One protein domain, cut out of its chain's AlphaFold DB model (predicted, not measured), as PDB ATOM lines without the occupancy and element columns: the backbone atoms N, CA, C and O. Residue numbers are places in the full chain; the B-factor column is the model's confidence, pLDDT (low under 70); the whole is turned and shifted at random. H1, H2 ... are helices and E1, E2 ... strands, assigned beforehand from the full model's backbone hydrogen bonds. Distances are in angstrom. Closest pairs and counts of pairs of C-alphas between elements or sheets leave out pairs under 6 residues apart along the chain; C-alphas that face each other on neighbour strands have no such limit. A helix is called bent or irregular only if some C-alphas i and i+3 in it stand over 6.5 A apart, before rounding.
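AT A GLANCE: This is residues 5 to 139 of the 595 residues of the protein "TOP4c domain-containing protein" of Elaeophora elaphi (UniProt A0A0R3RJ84). Two lobes sit side by side along the longest axis, with an open gap between them. In one, H2 lies over the antiparallel sheet E3 E2 E4; in the other, H6 and H8 are side by side, H7 crosses H8, and the small mixed sheet E1 E5 E6 lies beneath, with H4 and H5 beyond the start of E5. The printed part has 135 residues, with eight named helices and six named strands in the order H1 E1 E2 E3 H2 H3 E4 H4 H5 E5 H6 H7 E6 H8, a mixed class of helices and strands. It is loose, with a radius of gyration of the C-alphas of 17.5 A, and elongated, spanning 53 by 33 by 24 A.

HOW THE PARTS SIT: E2, residues 20 to 24, is the inner strand between E3, residues 27 to 31, and E4, residues 51 to 54. E2 and E3 form a hairpin, with N 22 and O 29 2.8 A apart; E2 and E4 are antiparallel, with N 23 and O 51 2.8 A apart. H2, residues 34 to 43, is on this sheet over E3, at a height over the sheet of 10.2 A on a local plane fitted to only just enough C-alphas, 6. H3, residues 45 to 49, is irregular, with C-alphas 45 and 48 7.1 A apart, and only grazes the sheet. E3, H2 H3, E4 is a split strand-helix-strand unit, its strands running the same way with E2 between, and its crossover is right-handed. E5, residues 77 to 81, is antiparallel to E1, residues 13 to 15, with N 14 and O 78 3.0 A apart, and parallel to E6, residues 125 to 127, with N 126 and O 79 3.0 A apart. H8, residues 128 to 139, only grazes this sheet; H5, residues 73 to 76, only just does, with 5 pairs of C-alphas within 10 A. H6, residues 85 to 95, touches H8 at a shallow tilt of 25 degrees, the same way, closest at the C-alphas of Ser 87 and Ser 129, 4.9 A. H7, residues 100 to 113, touches H8 about perpendicular, at 86 degrees, closest at the C-alphas of Ile 107 and Val 137, 6.3 A. E5, H6 H7, E6 is a strand-helix-strand unit, two parallel neighbour strands with helices between, and its crossover is left-handed. H4, residues 63 to 71, and H1, residues 5 to 8, are only just not on the sheet, each with 4 pairs within 10 A. Every O i to N i+4 pair is within hydrogen-bond range in H2, H4 and H6; H7 has 9 of 10, H8 6 of 8, and H3 0 of 1 with 1 of 2 O i to N i+3 pairs, while H1 and H5 are too short for such a pair.

IN THESE COORDINATES: H1 begins at C-alpha 5, (5.376, 5.443, 31.568), and H8 ends at C-alpha 139, (23.035, 8.425, 51.028). H7 is 20.4 A long, H6 15.6 A, H8 15.1 A, H2 14.3 A and E2 13.6 A.

THE WHOLE: The two C-alphas farthest apart, those of Gly 25 and Asn 98, are 53.6 A apart. The printed part has no cut. The link from H7 to E6 is long, with 11 residues. Residues 111 to 123 are under 70 in pLDDT; the mean of the printed part is 83.3.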
ATOM      1  N   SER A   5       5.318   6.463  32.621       89.88
ATOM      2  CA  SER A   5       5.376   5.443  31.568       89.88
ATOM      3  C   SER A   5       6.803   5.001  31.229       89.88
ATOM      4  O   SER A   5       7.002   3.833  30.915       89.88
ATOM      5  N   LEU A   6       7.794   5.893  31.342       90.19
ATOM      6  CA  LEU A   6       9.199   5.566  31.066       90.19
ATOM      7  C   LEU A   6       9.806   4.653  32.135       90.19
ATOM      8  O   LEU A   6      10.601   3.774  31.812       90.19
ATOM      9  N   LEU A   7       9.396   4.825  33.397       88.56
ATOM     10  CA  LEU A   7       9.796   3.943  34.496       88.56
ATOM     11  C   LEU A   7       9.242   2.533  34.265       88.56
ATOM     12  O   LEU A   7       9.989   1.564  34.315       88.56
ATOM     13  N   LYS A   8       7.954   2.436  33.906       88.56
ATOM     14  CA  LYS A   8       7.266   1.164  33.613       88.56
ATOM     15  C   LYS A   8       7.831   0.424  32.400       88.56
ATOM     16  O   LYS A   8       7.684  -0.788  32.309       88.56
ATOM     17  N   ALA A   9       8.452   1.150  31.475       89.88
ATOM     18  CA  ALA A   9       9.102   0.588  30.298       89.88
ATOM     19  C   ALA A   9      10.536   0.091  30.569       89.88
ATOM     20  O   ALA A   9      11.212  -0.292  29.619       89.88
ATOM     21  N   ASN A  10      11.016   0.122  31.823       88.62
ATOM     22  CA  ASN A  10      12.390  -0.238  32.207       88.62
ATOM     23  C   ASN A  10      13.451   0.503  31.374       88.62
ATOM     24  O   ASN A  10      14.489  -0.045  31.017       88.62
ATOM     25  N   TYR A  11      13.169   1.764  31.029       90.88
ATOM     26  CA  TYR A  11      14.011   2.545  30.120       90.88
ATOM     27  C   TYR A  11      15.304   3.057  30.779       90.88
ATOM     28  O   TYR A  11      16.236   3.470  30.096       90.88
ATOM     29  N   ILE A  12      15.351   3.086  32.112       90.81
ATOM     30  CA  ILE A  12      16.437   3.711  32.872       90.81
ATOM     31  C   ILE A  12      17.500   2.664  33.208       90.81
ATOM     32  O   ILE A  12      17.203   1.622  33.786       90.81
ATOM     33  N   SER A  13      18.755   2.991  32.928       90.56
ATOM     34  CA  SER A  13      19.929   2.249  33.382       90.56
ATOM     35  C   SER A  13      20.970   3.212  33.944       90.56
ATOM     36  O   SER A  13      20.930   4.419  33.684       90.56
ATOM     37  N   TYR A  14      21.893   2.694  34.751       89.12
ATOM     38  CA  TYR A  14      23.049   3.454  35.210       89.12
ATOM     39  C   TYR A  14      24.332   2.654  35.034       89.12
ATOM     40  O   TYR A  14      24.340   1.424  35.061       89.12
ATOM     41  N   PHE A  15      25.418   3.388  34.823       89.94
ATOM     42  CA  PHE A  15      26.742   2.824  34.634       89.94
ATOM     43  C   PHE A  15      27.499   2.842  35.960       89.94
ATOM     44  O   PHE A  15      27.666   3.906  36.564       89.94
ATOM     45  N   ILE A  16      27.958   1.680  36.413       88.00
ATOM     46  CA  ILE A  16      28.756   1.540  37.630       88.00
ATOM     47  C   ILE A  16      30.237   1.458  37.286       88.00
ATOM     48  O   ILE A  16      30.638   0.844  36.305       88.00
ATOM     49  N   THR A  17      31.072   2.048  38.131       88.56
ATOM     50  CA  THR A  17      32.527   1.873  38.088       88.56
ATOM     51  C   THR A  17      33.004   1.320  39.426       88.56
ATOM     52  O   THR A  17      32.366   1.605  40.440       88.56
ATOM     53  N   PRO A  18      34.119   0.571  39.471       86.81
ATOM     54  CA  PRO A  18      34.676   0.087  40.731       86.81
ATOM     55  C   PRO A  18      34.891   1.229  41.731       86.81
ATOM     56  O   PRO A  18      35.449   2.263  41.368       86.81
ATOM     57  N   LEU A  19      34.493   1.022  42.986       85.06
ATOM     58  CA  LEU A  19      34.681   1.971  44.086       85.06
ATOM     59  C   LEU A  19      36.144   2.011  44.546       85.06
ATOM     60  O   LEU A  19      36.683   3.069  44.880       85.06
ATOM     61  N   LEU A  20      36.800   0.850  44.570       87.88
ATOM     62  CA  LEU A  20      38.219   0.728  44.885       87.88
ATOM     63  C   LEU A  20      38.846  -0.447  44.133       87.88
ATOM     64  O   LEU A  20      38.186  -1.438  43.815       87.88
ATOM     65  N   LYS A  21      40.148  -0.336  43.868       89.12
ATOM     66  CA  LYS A  21      40.953  -1.401  43.266       89.12
ATOM     67  C   LYS A  21      42.121  -1.763  44.175       89.12
ATOM     68  O   LYS A  21      42.867  -0.884  44.607       89.12
ATOM     69  N   ALA A  22      42.295  -3.056  44.425       89.44
ATOM     70  CA  ALA A  22      43.457  -3.616  45.099       89.44
ATOM     71  C   ALA A  22      44.427  -4.164  44.048       89.44
ATOM     72  O   ALA A  22      44.041  -4.986  43.219       89.44
ATOM     73  N   ARG A  23      45.687  -3.725  44.077       89.06
ATOM     74  CA  ARG A  23      46.710  -4.136  43.108       89.06
ATOM     75  C   ARG A  23      47.931  -4.744  43.788       89.06
ATOM     76  O   ARG A  23      48.471  -4.164  44.726       89.06
ATOM     77  N   ARG A  24      48.405  -5.873  43.264       88.94
ATOM     78  CA  ARG A  24      49.681  -6.504  43.628       88.94
ATOM     79  C   ARG A  24      50.364  -7.009  42.356       88.94
ATOM     80  O   ARG A  24      50.055  -8.079  41.847       88.94
ATOM     81  N   GLY A  25      51.293  -6.214  41.821       86.44
ATOM     82  CA  GLY A  25      51.937  -6.509  40.537       86.44
ATOM     83  C   GLY A  25      50.928  -6.504  39.382       86.44
ATOM     84  O   GLY A  25      50.348  -5.455  39.073       86.44
ATOM     85  N   SER A  26      50.739  -7.668  38.754       84.00
ATOM     86  CA  SER A  26      49.758  -7.908  37.687       84.00
ATOM     87  C   SER A  26      48.369  -8.303  38.193       84.00
ATOM     88  O   SER A  26      47.424  -8.232  37.416       84.00
ATOM     89  N   ASP A  27      48.227  -8.706  39.461       87.81
ATOM     90  CA  ASP A  27      46.919  -9.034  40.035       87.81
ATOM     91  C   ASP A  27      46.185  -7.741  40.422       87.81
ATOM     92  O   ASP A  27      46.692  -6.937  41.217       87.81
ATOM     93  N   VAL A  28      45.013  -7.520  39.822       87.81
ATOM     94  CA  VAL A  28      44.154  -6.353  40.046       87.81
ATOM     95  C   VAL A  28      42.751  -6.844  40.374       87.81
ATOM     96  O   VAL A  28      42.076  -7.437  39.537       87.81
ATOM     97  N   LYS A  29      42.292  -6.542  41.588       88.56
ATOM     98  CA  LYS A  29      40.943  -6.858  42.058       88.56
ATOM     99  C   LYS A  29      40.127  -5.581  42.167       88.56
ATOM    100  O   LYS A  29      40.549  -4.631  42.826       88.56
ATOM    101  N   SER A  30      38.974  -5.568  41.513       88.88
ATOM    102  CA  SER A  30      38.041  -4.442  41.496       88.88
ATOM    103  C   SER A  30      36.864  -4.740  42.414       88.88
ATOM    104  O   SER A  30      36.252  -5.799  42.296       88.88
ATOM    105  N   PHE A  31      36.538  -3.801  43.296       87.88
ATOM    106  CA  PHE A  31      35.419  -3.908  44.228       87.88
ATOM    107  C   PHE A  31      34.434  -2.770  43.977       87.88
ATOM    108  O   PHE A  31      34.844  -1.620  43.808       87.88
ATOM    109  N   TYR A  32      33.142  -3.090  43.952       83.06
ATOM    110  CA  TYR A  32      32.058  -2.140  43.670       83.06
ATOM    111  C   TYR A  32      31.312  -1.711  44.942       83.06
ATOM    112  O   TYR A  32      30.631  -0.692  44.930       83.06
ATOM    113  N   SER A  33      31.509  -2.428  46.054       79.12
ATOM    114  CA  SER A  33      31.013  -2.070  47.382       79.12
ATOM    115  C   SER A  33      32.146  -2.096  48.416       79.12
ATOM    116  O   SER A  33      33.154  -2.793  48.250       79.12
ATOM    117  N   THR A  34      31.996  -1.335  49.503       77.62
ATOM    118  CA  THR A  34      32.917  -1.397  50.651       77.62
ATOM    119  C   THR A  34      32.835  -2.746  51.358       77.62
ATOM    120  O   THR A  34      33.863  -3.293  51.747       77.62
ATOM    121  N   THR A  35      31.634  -3.312  51.458       79.38
ATOM    122  CA  THR A  35      31.366  -4.589  52.127       79.38
ATOM    123  C   THR A  35      32.100  -5.752  51.460       79.38
ATOM    124  O   THR A  35      32.692  -6.580  52.151       79.38
ATOM    125  N   ASP A  36      32.133  -5.803  50.125       81.81
ATOM    126  CA  ASP A  36      32.845  -6.866  49.402       81.81
ATOM    127  C   ASP A  36      34.359  -6.757  49.576       81.81
ATOM    128  O   ASP A  36      35.047  -7.770  49.715       81.81
ATOM    129  N   TYR A  37      34.883  -5.530  49.620       83.69
ATOM    130  CA  TYR A  37      36.292  -5.298  49.920       83.69
ATOM    131  C   TYR A  37      36.648  -5.720  51.350       83.69
ATOM    132  O   TYR A  37      37.676  -6.363  51.558       83.69
ATOM    133  N   GLU A  38      35.811  -5.390  52.334       82.56
ATOM    134  CA  GLU A  38      36.029  -5.778  53.730       82.56
ATOM    135  C   GLU A  38      35.955  -7.294  53.919       82.56
ATOM    136  O   GLU A  38      36.826  -7.864  54.581       82.56
ATOM    137  N   ARG A  39      34.987  -7.959  53.274       85.19
ATOM    138  CA  ARG A  39      34.883  -9.425  53.253       85.19
ATOM    139  C   ARG A  39      36.136 -10.050  52.640       85.19
ATOM    140  O   ARG A  39      36.776 -10.886  53.273       85.19
ATOM    141  N   TRP A  40      36.556  -9.568  51.468       87.62
ATOM    142  CA  TRP A  40      37.793 -10.020  50.830       87.62
ATOM    143  C   TRP A  40      39.012  -9.805  51.732       87.62
ATOM    144  O   TRP A  40      39.841 -10.702  51.875       87.62
ATOM    145  N   ARG A  41      39.121  -8.644  52.384       85.00
ATOM    146  CA  ARG A  41      40.220  -8.333  53.301       85.00
ATOM    147  C   ARG A  41      40.244  -9.277  54.507       85.00
ATOM    148  O   ARG A  41      41.332  -9.689  54.904       85.00
ATOM    149  N   ALA A  42      39.084  -9.614  55.070       85.06
ATOM    150  CA  ALA A  42      38.960 -10.528  56.204       85.06
ATOM    151  C   ALA A  42      39.330 -11.975  55.833       85.06
ATOM    152  O   ALA A  42      39.993 -12.662  56.606       85.06
ATOM    153  N   GLU A  43      38.954 -12.419  54.634       88.69
ATOM    154  CA  GLU A  43      39.228 -13.772  54.134       88.69
ATOM    155  C   GLU A  43      40.665 -13.950  53.616       88.69
ATOM    156  O   GLU A  43      41.155 -15.073  53.517       88.69
ATOM    157  N   ASN A  44      41.364 -12.856  53.281       84.38
ATOM    158  CA  ASN A  44      42.693 -12.892  52.666       84.38
ATOM    159  C   ASN A  44      43.759 -12.277  53.599       84.38
ATOM    160  O   ASN A  44      43.923 -11.053  53.616       84.38
ATOM    161  N   PRO A  45      44.581 -13.091  54.293       79.12
ATOM    162  CA  PRO A  45      45.668 -12.601  55.157       79.12
ATOM    163  C   PRO A  45      46.727 -11.779  54.405       79.12
ATOM    164  O   PRO A  45      47.346 -10.867  54.950       79.12
ATOM    165  N   ASP A  46      46.905 -12.076  53.116       82.19
ATOM    166  CA  ASP A  46      47.825 -11.384  52.210       82.19
ATOM    167  C   ASP A  46      47.297 -10.023  51.717       82.19
ATOM    168  O   ASP A  46      47.994  -9.333  50.966       82.19
ATOM    169  N   SER A  47      46.092  -9.613  52.129       78.56
ATOM    170  CA  SER A  47      45.468  -8.343  51.734       78.56
ATOM    171  C   SER A  47      46.341  -7.124  52.053       78.56
ATOM    172  O   SER A  47      46.368  -6.178  51.272       78.56
ATOM    173  N   MET A  48      47.144  -7.174  53.123       77.94
ATOM    174  CA  MET A  48      48.076  -6.096  53.488       77.94
ATOM    175  C   MET A  48      49.199  -5.856  52.463       77.94
ATOM    176  O   MET A  48      49.826  -4.801  52.485       77.94
ATOM    177  N   LYS A  49      49.466  -6.809  51.559       83.94
ATOM    178  CA  LYS A  49      50.489  -6.677  50.505       83.94
ATOM    179  C   LYS A  49      49.968  -5.982  49.240       83.94
ATOM    180  O   LYS A  49      50.752  -5.748  48.322       83.94
ATOM    181  N   TYR A  50      48.667  -5.701  49.154       86.75
ATOM    182  CA  TYR A  50      48.066  -5.020  48.008       86.75
ATOM    183  C   TYR A  50      48.086  -3.504  48.216       86.75
ATOM    184  O   TYR A  50      47.722  -3.004  49.278       86.75
ATOM    185  N   SER A  51      48.455  -2.758  47.176       84.31
ATOM    186  CA  SER A  51      48.238  -1.312  47.137       84.31
ATOM    187  C   SER A  51      46.774  -1.034  46.807       84.31
ATOM    188  O   SER A  51      46.276  -1.526  45.791       84.31
ATOM    189  N   ILE A  52      46.098  -0.246  47.638       86.81
ATOM    190  CA  ILE A  52      44.684   0.095  47.460       86.81
ATOM    191  C   ILE A  52      44.569   1.490  46.852       86.81
ATOM    192  O   ILE A  52      45.209   2.430  47.321       86.81
ATOM    193  N   LYS A  53      43.741   1.627  45.815       85.69
ATOM    194  CA  LYS A  53      43.389   2.915  45.210       85.69
ATOM    195  C   LYS A  53      41.873   3.094  45.222       85.69
ATOM    196  O   LYS A  53      41.151   2.231  44.728       85.69
ATOM    197  N   TYR A  54      41.412   4.225  45.746       83.81
ATOM    198  CA  TYR A  54      39.995   4.586  45.830       83.81
ATOM    199  C   TYR A  54      39.566   5.449  44.634       83.81
ATOM    200  O   TYR A  54      40.296   6.346  44.207       83.81
ATOM    201  N   TYR A  55      38.374   5.190  44.098       83.25
ATOM    202  CA  TYR A  55      37.809   5.821  42.900       83.25
ATOM    203  C   TYR A  55      36.511   6.557  43.268       83.25
ATOM    204  O   TYR A  55      35.410   6.108  42.972       83.25
ATOM    205  N   LYS A  56      36.635   7.701  43.955       76.69
ATOM    206  CA  LYS A  56      35.475   8.478  44.450       76.69
ATOM    207  C   LYS A  56      34.849   9.400  43.402       76.69
ATOM    208  O   LYS A  56      33.706   9.810  43.553       76.69
ATOM    209  N   GLY A  57      35.600   9.739  42.358       80.62
ATOM    210  CA  GLY A  57      35.120  10.527  41.229       80.62
ATOM    211  C   GLY A  57      35.393   9.806  39.917       80.62
ATOM    212  O   GLY A  57      36.416   9.139  39.771       80.62
ATOM    213  N   LEU A  58      34.504   9.985  38.938       84.69
ATOM    214  CA  LEU A  58      34.657   9.379  37.609       84.69
ATOM    215  C   LEU A  58      35.969   9.803  36.925       84.69
ATOM    216  O   LEU A  58      36.581   9.004  36.221       84.69
ATOM    217  N   GLY A  59      36.456  11.019  37.209       85.38
ATOM    218  CA  GLY A  59      37.734  11.534  36.704       85.38
ATOM    219  C   GLY A  59      38.986  10.836  37.253       85.38
ATOM    220  O   GLY A  59      40.076  11.069  36.740       85.38
ATOM    221  N   THR A  60      38.863   9.974  38.268       86.00
ATOM    222  CA  THR A  60      39.989   9.174  38.782       86.00
ATOM    223  C   THR A  60      40.366   8.029  37.833       86.00
ATOM    224  O   THR A  60      41.503   7.541  37.876       86.00
ATOM    225  N   SER A  61      39.424   7.592  36.991       87.88
ATOM    226  CA  SER A  61      39.639   6.538  35.999       87.88
ATOM    227  C   SER A  61      40.412   7.071  34.797       87.88
ATOM    228  O   SER A  61      40.083   8.113  34.234       87.88
ATOM    229  N   SER A  62      41.439   6.338  34.380       89.00
ATOM    230  CA  SER A  62      42.192   6.657  33.166       89.00
ATOM    231  C   SER A  62      41.390   6.336  31.899       89.00
ATOM    232  O   SER A  62      40.485   5.505  31.907       89.00
ATOM    233  N   ALA A  63      41.771   6.932  30.765       91.06
ATOM    234  CA  ALA A  63      41.159   6.620  29.468       91.06
ATOM    235  C   ALA A  63      41.362   5.152  29.035       91.06
ATOM    236  O   ALA A  63      40.608   4.633  28.214       91.06
ATOM    237  N   GLN A  64      42.391   4.474  29.550       89.31
ATOM    238  CA  GLN A  64      42.574   3.039  29.331       89.31
ATOM    239  C   GLN A  64      41.543   2.230  30.120       89.31
ATOM    240  O   GLN A  64      40.833   1.431  29.524       89.31
ATOM    241  N   GLU A  65      41.398   2.501  31.417       88.06
ATOM    242  CA  GLU A  65      40.390   1.841  32.255       88.06
ATOM    243  C   GLU A  65      38.971   2.114  31.750       88.06
ATOM    244  O   GLU A  65      38.146   1.213  31.725       88.06
ATOM    245  N   ALA A  66      38.690   3.334  31.286       89.06
ATOM    246  CA  ALA A  66      37.403   3.651  30.681       89.06
ATOM    247  C   ALA A  66      37.126   2.761  29.459       89.06
ATOM    248  O   ALA A  66      36.042   2.195  29.356       89.06
ATOM    249  N   ARG A  67      38.112   2.581  28.565       91.00
ATOM    250  CA  ARG A  67      37.984   1.658  27.427       91.00
ATOM    251  C   ARG A  67      37.729   0.225  27.889       91.00
ATOM    252  O   ARG A  67      36.861  -0.416  27.318       91.00
ATOM    253  N   GLU A  68      38.416  -0.245  28.928       89.00
ATOM    254  CA  GLU A  68      38.172  -1.571  29.519       89.00
ATOM    255  C   GLU A  68      36.731  -1.701  30.038       89.00
ATOM    256  O   GLU A  68      36.069  -2.698  29.758       89.00
ATOM    257  N   TYR A  69      36.201  -0.678  30.716       89.38
ATOM    258  CA  TYR A  69      34.814  -0.687  31.193       89.38
ATOM    259  C   TYR A  69      33.793  -0.679  30.047       89.38
ATOM    260  O   TYR A  69      32.776  -1.355  30.134       89.38
ATOM    261  N   PHE A  70      34.058   0.063  28.964       90.62
ATOM    262  CA  PHE A  70      33.190   0.078  27.779       90.62
ATOM    263  C   PHE A  70      33.313  -1.190  26.924       90.62
ATOM    264  O   PHE A  70      32.362  -1.536  26.230       90.62
ATOM    265  N   MET A  71      34.450  -1.893  26.966       91.00
ATOM    266  CA  MET A  71      34.584  -3.217  26.350       91.00
ATOM    267  C   MET A  71      33.727  -4.257  27.079       91.00
ATOM    268  O   MET A  71      33.158  -5.126  26.429       91.00
ATOM    269  N   ASP A  72      33.600  -4.138  28.402       87.19
ATOM    270  CA  ASP A  72      32.736  -4.975  29.242       87.19
ATOM    271  C   ASP A  72      31.489  -4.194  29.704       87.19
ATOM    272  O   ASP A  72      31.174  -4.102  30.896       87.19
ATOM    273  N   ILE A  73      30.806  -3.546  28.751       88.44
ATOM    274  CA  ILE A  73      29.685  -2.637  29.038       88.44
ATOM    275  C   ILE A  73      28.524  -3.347  29.733       88.44
ATOM    276  O   ILE A  73      27.871  -2.752  30.590       88.44
ATOM    277  N   GLU A  74      28.283  -4.617  29.402       85.50
ATOM    278  CA  GLU A  74      27.193  -5.403  29.981       85.50
ATOM    279  C   GLU A  74      27.388  -5.594  31.481       85.50
ATOM    280  O   GLU A  74      26.425  -5.463  32.229       85.50
ATOM    281  N   ARG A  75      28.630  -5.814  31.938       84.00
ATOM    282  CA  ARG A  75      28.972  -5.926  33.361       84.00
ATOM    283  C   ARG A  75      28.828  -4.614  34.128       84.00
ATOM    284  O   ARG A  75      28.542  -4.629  35.320       84.00
ATOM    285  N   HIS A  76      29.066  -3.487  33.464       85.69
ATOM    286  CA  HIS A  76      29.050  -2.166  34.093       85.69
ATOM    287  C   HIS A  76      27.696  -1.459  33.965       85.69
ATOM    288  O   HIS A  76      27.512  -0.396  34.553       85.69
ATOM    289  N   THR A  77      26.743  -2.024  33.222       88.88
ATOM    290  CA  THR A  77      25.411  -1.442  33.035       88.88
ATOM    291  C   THR A  77      24.406  -2.153  33.924       88.88
ATOM    292  O   THR A  77      24.102  -3.320  33.706       88.88
ATOM    293  N   VAL A  78      23.845  -1.433  34.893       87.69
ATOM    294  CA  VAL A  78      22.761  -1.933  35.743       87.69
ATOM    295  C   VAL A  78      21.437  -1.386  35.220       87.69
ATOM    296  O   VAL A  78      21.249  -0.169  35.120       87.69
ATOM    297  N   ASN A  79      20.514  -2.282  34.876       89.62
ATOM    298  CA  ASN A  79      19.191  -1.916  34.369       89.62
ATOM    299  C   ASN A  79      18.176  -1.822  35.508       89.62
ATOM    300  O   ASN A  79      18.083  -2.732  36.336       89.62
ATOM    301  N   PHE A  80      17.381  -0.750  35.527       90.94
ATOM    302  CA  PHE A  80      16.299  -0.629  36.494       90.94
ATOM    303  C   PHE A  80      15.053  -1.389  36.057       90.94
ATOM    304  O   PHE A  80      14.571  -1.228  34.935       90.94
ATOM    305  N   ILE A  81      14.493  -2.158  36.986       91.06
ATOM    306  CA  ILE A  81      13.239  -2.882  36.800       91.06
ATOM    307  C   ILE A  81      12.140  -2.224  37.629       91.06
ATOM    308  O   ILE A  81      12.269  -2.009  38.836       91.06
ATOM    309  N   TYR A  82      11.024  -1.922  36.976       91.19
ATOM    310  CA  TYR A  82       9.802  -1.500  37.635       91.19
ATOM    311  C   TYR A  82       9.044  -2.717  38.177       91.19
ATOM    312  O   TYR A  82       8.523  -3.533  37.418       91.19
ATOM    313  N   ASP A  83       8.954  -2.812  39.501       91.31
ATOM    314  CA  ASP A  83       8.289  -3.894  40.245       91.31
ATOM    315  C   ASP A  83       6.834  -3.554  40.634       91.31
ATOM    316  O   ASP A  83       6.279  -4.057  41.612       91.31
ATOM    317  N   GLY A  84       6.182  -2.685  39.858       91.00
ATOM    318  CA  GLY A  84       4.791  -2.312  40.088       91.00
ATOM    319  C   GLY A  84       4.630  -1.239  41.162       91.00
ATOM    320  O   GLY A  84       5.335  -0.230  41.193       91.00
ATOM    321  N   LYS A  85       3.653  -1.448  42.049       89.62
ATOM    322  CA  LYS A  85       3.252  -0.466  43.064       89.62
ATOM    323  C   LYS A  85       4.374  -0.156  44.063       89.62
ATOM    324  O   LYS A  85       4.452   0.971  44.542       89.62
ATOM    325  N   ALA A  86       5.253  -1.121  44.343       89.62
ATOM    326  CA  ALA A  86       6.355  -0.952  45.290       89.62
ATOM    327  C   ALA A  86       7.364   0.116  44.827       89.62
ATOM    328  O   ALA A  86       7.777   0.957  45.630       89.62
ATOM    329  N   SER A  87       7.698   0.145  43.533       89.00
ATOM    330  CA  SER A  87       8.500   1.202  42.901       89.00
ATOM    331  C   SER A  87       7.861   2.577  43.081       89.00
ATOM    332  O   SER A  87       8.528   3.510  43.528       89.00
ATOM    333  N   ASP A  88       6.567   2.709  42.771       89.88
ATOM    334  CA  ASP A  88       5.856   3.990  42.875       89.88
ATOM    335  C   ASP A  88       5.820   4.498  44.324       89.88
ATOM    336  O   ASP A  88       6.118   5.665  44.585       89.88
ATOM    337  N   GLU A  89       5.507   3.614  45.276       91.38
ATOM    338  CA  GLU A  89       5.462   3.940  46.704       91.38
ATOM    339  C   GLU A  89       6.839   4.320  47.256       91.38
ATOM    340  O   GLU A  89       6.939   5.290  48.010       91.38
ATOM    341  N   SER A  90       7.899   3.617  46.843       90.56
ATOM    342  CA  SER A  90       9.276   3.895  47.269       90.56
ATOM    343  C   SER A  90       9.776   5.234  46.719       90.56
ATOM    344  O   SER A  90      10.369   6.027  47.453       90.56
ATOM    345  N   ILE A  91       9.504   5.538  45.442       90.81
ATOM    346  CA  ILE A  91       9.875   6.824  44.829       90.81
ATOM    347  C   ILE A  91       9.123   7.971  45.509       90.81
ATOM    348  O   ILE A  91       9.714   9.008  45.827       90.81
ATOM    349  N   ASP A  92       7.828   7.791  45.760       91.56
ATOM    350  CA  ASP A  92       7.022   8.795  46.447       91.56
ATOM    351  C   ASP A  92       7.504   9.008  47.893       91.56
ATOM    352  O   ASP A  92       7.683  10.146  48.321       91.56
ATOM    353  N   LEU A  93       7.827   7.937  48.625       90.62
ATOM    354  CA  LEU A  93       8.441   8.009  49.956       90.62
ATOM    355  C   LEU A  93       9.734   8.841  49.953       90.62
ATOM    356  O   LEU A  93       9.900   9.754  50.773       90.62
ATOM    357  N   ALA A  94      10.630   8.570  49.003       88.50
ATOM    358  CA  ALA A  94      11.927   9.230  48.924       88.50
ATOM    359  C   ALA A  94      11.821  10.736  48.616       88.50
ATOM    360  O   ALA A  94      12.523  11.538  49.235       88.50
ATOM    361  N   PHE A  95      10.931  11.147  47.703       89.62
ATOM    362  CA  PHE A  95      10.961  12.505  47.134       89.62
ATOM    363  C   PHE A  95       9.738  13.381  47.436       89.62
ATOM    364  O   PHE A  95       9.806  14.602  47.250       89.62
ATOM    365  N   ALA A  96       8.622  12.827  47.916       89.19
ATOM    366  CA  ALA A  96       7.438  13.630  48.200       89.19
ATOM    367  C   ALA A  96       7.666  14.563  49.399       89.19
ATOM    368  O   ALA A  96       8.127  14.164  50.474       89.19
ATOM    369  N   LYS A  97       7.317  15.844  49.237       86.38
ATOM    370  CA  LYS A  97       7.546  16.869  50.272       86.38
ATOM    371  C   LYS A  97       6.737  16.616  51.550       86.38
ATOM    372  O   LYS A  97       7.197  16.976  52.628       86.38
ATOM    373  N   ASN A  98       5.567  15.992  51.434       89.00
ATOM    374  CA  ASN A  98       4.648  15.692  52.535       89.00
ATOM    375  C   ASN A  98       4.970  14.390  53.294       89.00
ATOM    376  O   ASN A  98       4.408  14.187  54.361       89.00
ATOM    377  N   LYS A  99       5.892  13.547  52.807       88.62
ATOM    378  CA  LYS A  99       6.280  12.273  53.448       88.62
ATOM    379  C   LYS A  99       7.511  12.382  54.355       88.62
ATOM    380  O   LYS A  99       8.340  11.481  54.437       88.62
ATOM    381  N   ALA A 100       7.681  13.528  55.013       84.69
ATOM    382  CA  ALA A 100       8.838  13.759  55.874       84.69
ATOM    383  C   ALA A 100       8.859  12.825  57.093       84.69
ATOM    384  O   ALA A 100       9.937  12.376  57.463       84.69
ATOM    385  N   ASP A 101       7.702  12.527  57.689       86.12
ATOM    386  CA  ASP A 101       7.606  11.622  58.839       86.12
ATOM    387  C   ASP A 101       7.787  10.153  58.437       86.12
ATOM    388  O   ASP A 101       8.532   9.439  59.105       86.12
ATOM    389  N   ASP A 102       7.237   9.735  57.293       88.56
ATOM    390  CA  ASP A 102       7.442   8.385  56.753       88.56
ATOM    391  C   ASP A 102       8.930   8.110  56.485       88.56
ATOM    392  O   ASP A 102       9.452   7.056  56.853       88.56
ATOM    393  N   ARG A 103       9.665   9.094  55.936       88.94
ATOM    394  CA  ARG A 103      11.124   8.982  55.752       88.94
ATOM    395  C   ARG A 103      11.878   8.783  57.062       88.94
ATOM    396  O   ARG A 103      12.935   8.153  57.051       88.94
ATOM    397  N   LYS A 104      11.361   9.301  58.185       85.62
ATOM    398  CA  LYS A 104      12.004   9.106  59.489       85.62
ATOM    399  C   LYS A 104      11.943   7.655  59.928       85.62
ATOM    400  O   LYS A 104      12.947   7.124  60.396       85.62
ATOM    401  N   VAL A 105      10.770   7.042  59.771       86.56
ATOM    402  CA  VAL A 105      10.543   5.625  60.077       86.56
ATOM    403  C   VAL A 105      11.410   4.766  59.166       86.56
ATOM    404  O   VAL A 105      12.210   3.978  59.660       86.56
ATOM    405  N   TRP A 106      11.357   5.030  57.860       87.69
ATOM    406  CA  TRP A 106      12.138   4.332  56.841       87.69
ATOM    407  C   TRP A 106      13.641   4.303  57.145       87.69
ATOM    408  O   TRP A 106      14.235   3.237  57.270       87.69
ATOM    409  N   ILE A 107      14.264   5.465  57.364       84.75
ATOM    410  CA  ILE A 107      15.704   5.537  57.653       84.75
ATOM    411  C   ILE A 107      16.042   4.851  58.988       84.75
ATOM    412  O   ILE A 107      17.091   4.210  59.099       84.75
ATOM    413  N   ALA A 108      15.172   4.950  60.001       79.69
ATOM    414  CA  ALA A 108      15.378   4.300  61.296       79.69
ATOM    415  C   ALA A 108      15.269   2.765  61.224       79.69
ATOM    416  O   ALA A 108      16.008   2.067  61.921       79.69
ATOM    417  N   GLU A 109      14.379   2.234  60.386       80.94
ATOM    418  CA  GLU A 109      14.212   0.796  60.150       80.94
ATOM    419  C   GLU A 109      15.352   0.226  59.303       80.94
ATOM    420  O   GLU A 109      15.965  -0.768  59.696       80.94
ATOM    421  N   SER A 110      15.733   0.906  58.218       73.94
ATOM    422  CA  SER A 110      16.868   0.495  57.381       73.94
ATOM    423  C   SER A 110      18.188   0.482  58.153       73.94
ATOM    424  O   SER A 110      19.021  -0.393  57.934       73.94
ATOM    425  N   SER A 111      18.362   1.382  59.130       64.00
ATOM    426  CA  SER A 111      19.530   1.378  60.029       64.00
ATOM    427  C   SER A 111      19.683   0.067  60.819       64.00
ATOM    428  O   SER A 111      20.791  -0.273  61.224       64.00
ATOM    429  N   LYS A 112      18.588  -0.672  61.049       61.91
ATOM    430  CA  LYS A 112      18.601  -1.983  61.718       61.91
ATOM    431  C   LYS A 112      18.820  -3.141  60.737       61.91
ATOM    432  O   LYS A 112      19.372  -4.159  61.145       61.91
ATOM    433  N   LEU A 113      18.399  -2.994  59.478       56.12
ATOM    434  CA  LEU A 113      18.496  -4.031  58.438       56.12
ATOM    435  C   LEU A 113      19.851  -4.082  57.717       56.12
ATOM    436  O   LEU A 113      20.265  -5.157  57.291       56.12
ATOM    437  N   LEU A 114      20.569  -2.959  57.599       50.47
ATOM    438  CA  LEU A 114      21.849  -2.884  56.868       50.47
ATOM    439  C   LEU A 114      22.971  -3.768  57.460       50.47
ATOM    440  O   LEU A 114      23.997  -3.972  56.824       50.47
ATOM    441  N   LEU A 115      22.775  -4.338  58.655       43.38
ATOM    442  CA  LEU A 115      23.680  -5.323  59.260       43.38
ATOM    443  C   LEU A 115      23.522  -6.753  58.707       43.38
ATOM    444  O   LEU A 115      24.315  -7.615  59.083       43.38
ATOM    445  N   SER A 116      22.529  -7.039  57.854       38.31
ATOM    446  CA  SER A 116      22.198  -8.422  57.465       38.31
ATOM    447  C   SER A 116      22.030  -8.697  55.969       38.31
ATOM    448  O   SER A 116      21.832  -9.853  55.602       38.31
ATOM    449  N   THR A 117      22.125  -7.700  55.087       41.16
ATOM    450  CA  THR A 117      21.866  -7.901  53.651       41.16
ATOM    451  C   THR A 117      23.132  -7.714  52.824       41.16
ATOM    452  O   THR A 117      23.564  -6.605  52.529       41.16
ATOM    453  N   ALA A 118      23.744  -8.838  52.443       43.16
ATOM    454  CA  ALA A 118      24.710  -8.866  51.356       43.16
ATOM    455  C   ALA A 118      23.963  -8.542  50.055       43.16
ATOM    456  O   ALA A 118      23.030  -9.253  49.687       43.16
ATOM    457  N   ILE A 119      24.344  -7.453  49.387       51.00
ATOM    458  CA  ILE A 119      23.858  -7.151  48.042       51.00
ATOM    459  C   ILE A 119      24.496  -8.186  47.117       51.00
ATOM    460  O   ILE A 119      25.719  -8.239  46.994       51.00
ATOM    461  N   ASP A 120      23.673  -9.033  46.508       48.41
ATOM    462  CA  ASP A 120      24.131 -10.005  45.525       48.41
ATOM    463  C   ASP A 120      24.474  -9.243  44.235       48.41
ATOM    464  O   ASP A 120      23.613  -8.918  43.420       48.41
ATOM    465  N   SER A 121      25.744  -8.867  44.079       53.25
ATOM    466  CA  SER A 121      26.252  -8.083  42.945       53.25
ATOM    467  C   SER A 121      26.321  -8.884  41.634       53.25
ATOM    468  O   SER A 121      27.072  -8.523  40.729       53.25
ATOM    469  N   SER A 122      25.640 -10.029  41.564       52.31
ATOM    470  CA  SER A 122      25.719 -10.994  40.467       52.31
ATOM    471  C   SER A 122      24.684 -10.746  39.364       52.31
ATOM    472  O   SER A 122      24.836 -11.275  38.263       52.31
ATOM    473  N   LEU A 123      23.674  -9.906  39.614       60.66
ATOM    474  CA  LEU A 123      22.629  -9.568  38.649       60.66
ATOM    475  C   LEU A 123      22.733  -8.090  38.243       60.66
ATOM    476  O   LEU A 123      22.561  -7.195  39.066       60.66
ATOM    477  N   ASN A 124      22.956  -7.818  36.952       78.19
ATOM    478  CA  ASN A 124      22.979  -6.463  36.362       78.19
ATOM    479  C   ASN A 124      21.570  -5.863  36.198       78.19
ATOM    480  O   ASN A 124      21.235  -5.202  35.209       78.19
ATOM    481  N   GLN A 125      20.708  -6.152  37.163       83.94
ATOM    482  CA  GLN A 125      19.318  -5.756  37.218       83.94
ATOM    483  C   GLN A 125      18.994  -5.394  38.658       83.94
ATOM    484  O   GLN A 125      19.377  -6.111  39.578       83.94
ATOM    485  N   LYS A 126      18.290  -4.283  38.845       87.19
ATOM    486  CA  LYS A 126      17.918  -3.805  40.172       87.19
ATOM    487  C   LYS A 126      16.538  -3.185  40.140       87.19
ATOM    488  O   LYS A 126      16.238  -2.416  39.228       87.19
ATOM    489  N   THR A 127      15.686  -3.479  41.114       90.50
ATOM    490  CA  THR A 127      14.380  -2.808  41.161       90.50
ATOM    491  C   THR A 127      14.513  -1.380  41.704       90.50
ATOM    492  O   THR A 127      15.454  -1.053  42.437       90.50
ATOM    493  N   PHE A 128      13.569  -0.488  41.373       89.12
ATOM    494  CA  PHE A 128      13.568   0.852  41.983       89.12
ATOM    495  C   PHE A 128      13.382   0.791  43.504       89.12
ATOM    496  O   PHE A 128      13.971   1.601  44.220       89.12
ATOM    497  N   SER A 129      12.592  -0.164  44.006       89.31
ATOM    498  CA  SER A 129      12.381  -0.356  45.442       89.31
ATOM    499  C   SER A 129      13.675  -0.788  46.146       89.31
ATOM    500  O   SER A 129      14.034  -0.198  47.163       89.31
ATOM    501  N   GLU A 130      14.435  -1.725  45.576       87.38
ATOM    502  CA  GLU A 130      15.740  -2.154  46.096       87.38
ATOM    503  C   GLU A 130      16.762  -1.021  46.082       87.38
ATOM    504  O   GLU A 130      17.507  -0.836  47.040       87.38
ATOM    505  N   PHE A 131      16.819  -0.236  45.007       87.56
ATOM    506  CA  PHE A 131      17.733   0.900  44.948       87.56
ATOM    507  C   PHE A 131      17.420   1.946  46.006       87.56
ATOM    508  O   PHE A 131      18.329   2.414  46.691       87.56
ATOM    509  N   ILE A 132      16.144   2.284  46.179       89.50
ATOM    510  CA  ILE A 132      15.750   3.258  47.188       89.50
ATOM    511  C   ILE A 132      16.086   2.719  48.577       89.50
ATOM    512  O   ILE A 132      16.823   3.366  49.318       89.50
ATOM    513  N   ASN A 133      15.620   1.516  48.902       87.00
ATOM    514  CA  ASN A 133      15.715   0.962  50.250       87.00
ATOM    515  C   ASN A 133      17.119   0.503  50.653       87.00
ATOM    516  O   ASN A 133      17.384   0.467  51.854       87.00
ATOM    517  N   ASN A 134      18.007   0.203  49.696       81.62
ATOM    518  CA  ASN A 134      19.348  -0.311  49.987       81.62
ATOM    519  C   ASN A 134      20.469   0.692  49.670       81.62
ATOM    520  O   ASN A 134      21.439   0.733  50.409       81.62
ATOM    521  N   GLU A 135      20.360   1.523  48.624       82.75
ATOM    522  CA  GLU A 135      21.424   2.481  48.247       82.75
ATOM    523  C   GLU A 135      21.062   3.935  48.590       82.75
ATOM    524  O   GLU A 135      21.834   4.649  49.234       82.75
ATOM    525  N   LEU A 136      19.868   4.405  48.211       87.81
ATOM    526  CA  LEU A 136      19.470   5.796  48.475       87.81
ATOM    527  C   LEU A 136      19.321   6.076  49.980       87.81
ATOM    528  O   LEU A 136      19.520   7.211  50.435       87.81
ATOM    529  N   VAL A 137      18.984   5.052  50.769       86.44
ATOM    530  CA  VAL A 137      18.925   5.169  52.228       86.44
ATOM    531  C   VAL A 137      20.304   5.425  52.839       86.44
ATOM    532  O   VAL A 137      20.407   6.250  53.746       86.44
ATOM    533  N   GLU A 138      21.370   4.812  52.313       83.25
ATOM    534  CA  GLU A 138      22.743   5.040  52.781       83.25
ATOM    535  C   GLU A 138      23.157   6.486  52.522       83.25
ATOM    536  O   GLU A 138      23.665   7.166  53.416       83.25
ATOM    537  N   TYR A 139      22.843   7.007  51.330       86.00
ATOM    538  CA  TYR A 139      23.035   8.425  51.028       86.00
ATOM    539  C   TYR A 139      22.275   9.319  52.018       86.00
ATOM    540  O   TYR A 139      22.825  10.301  52.519       86.00
TER     541      TYR A 139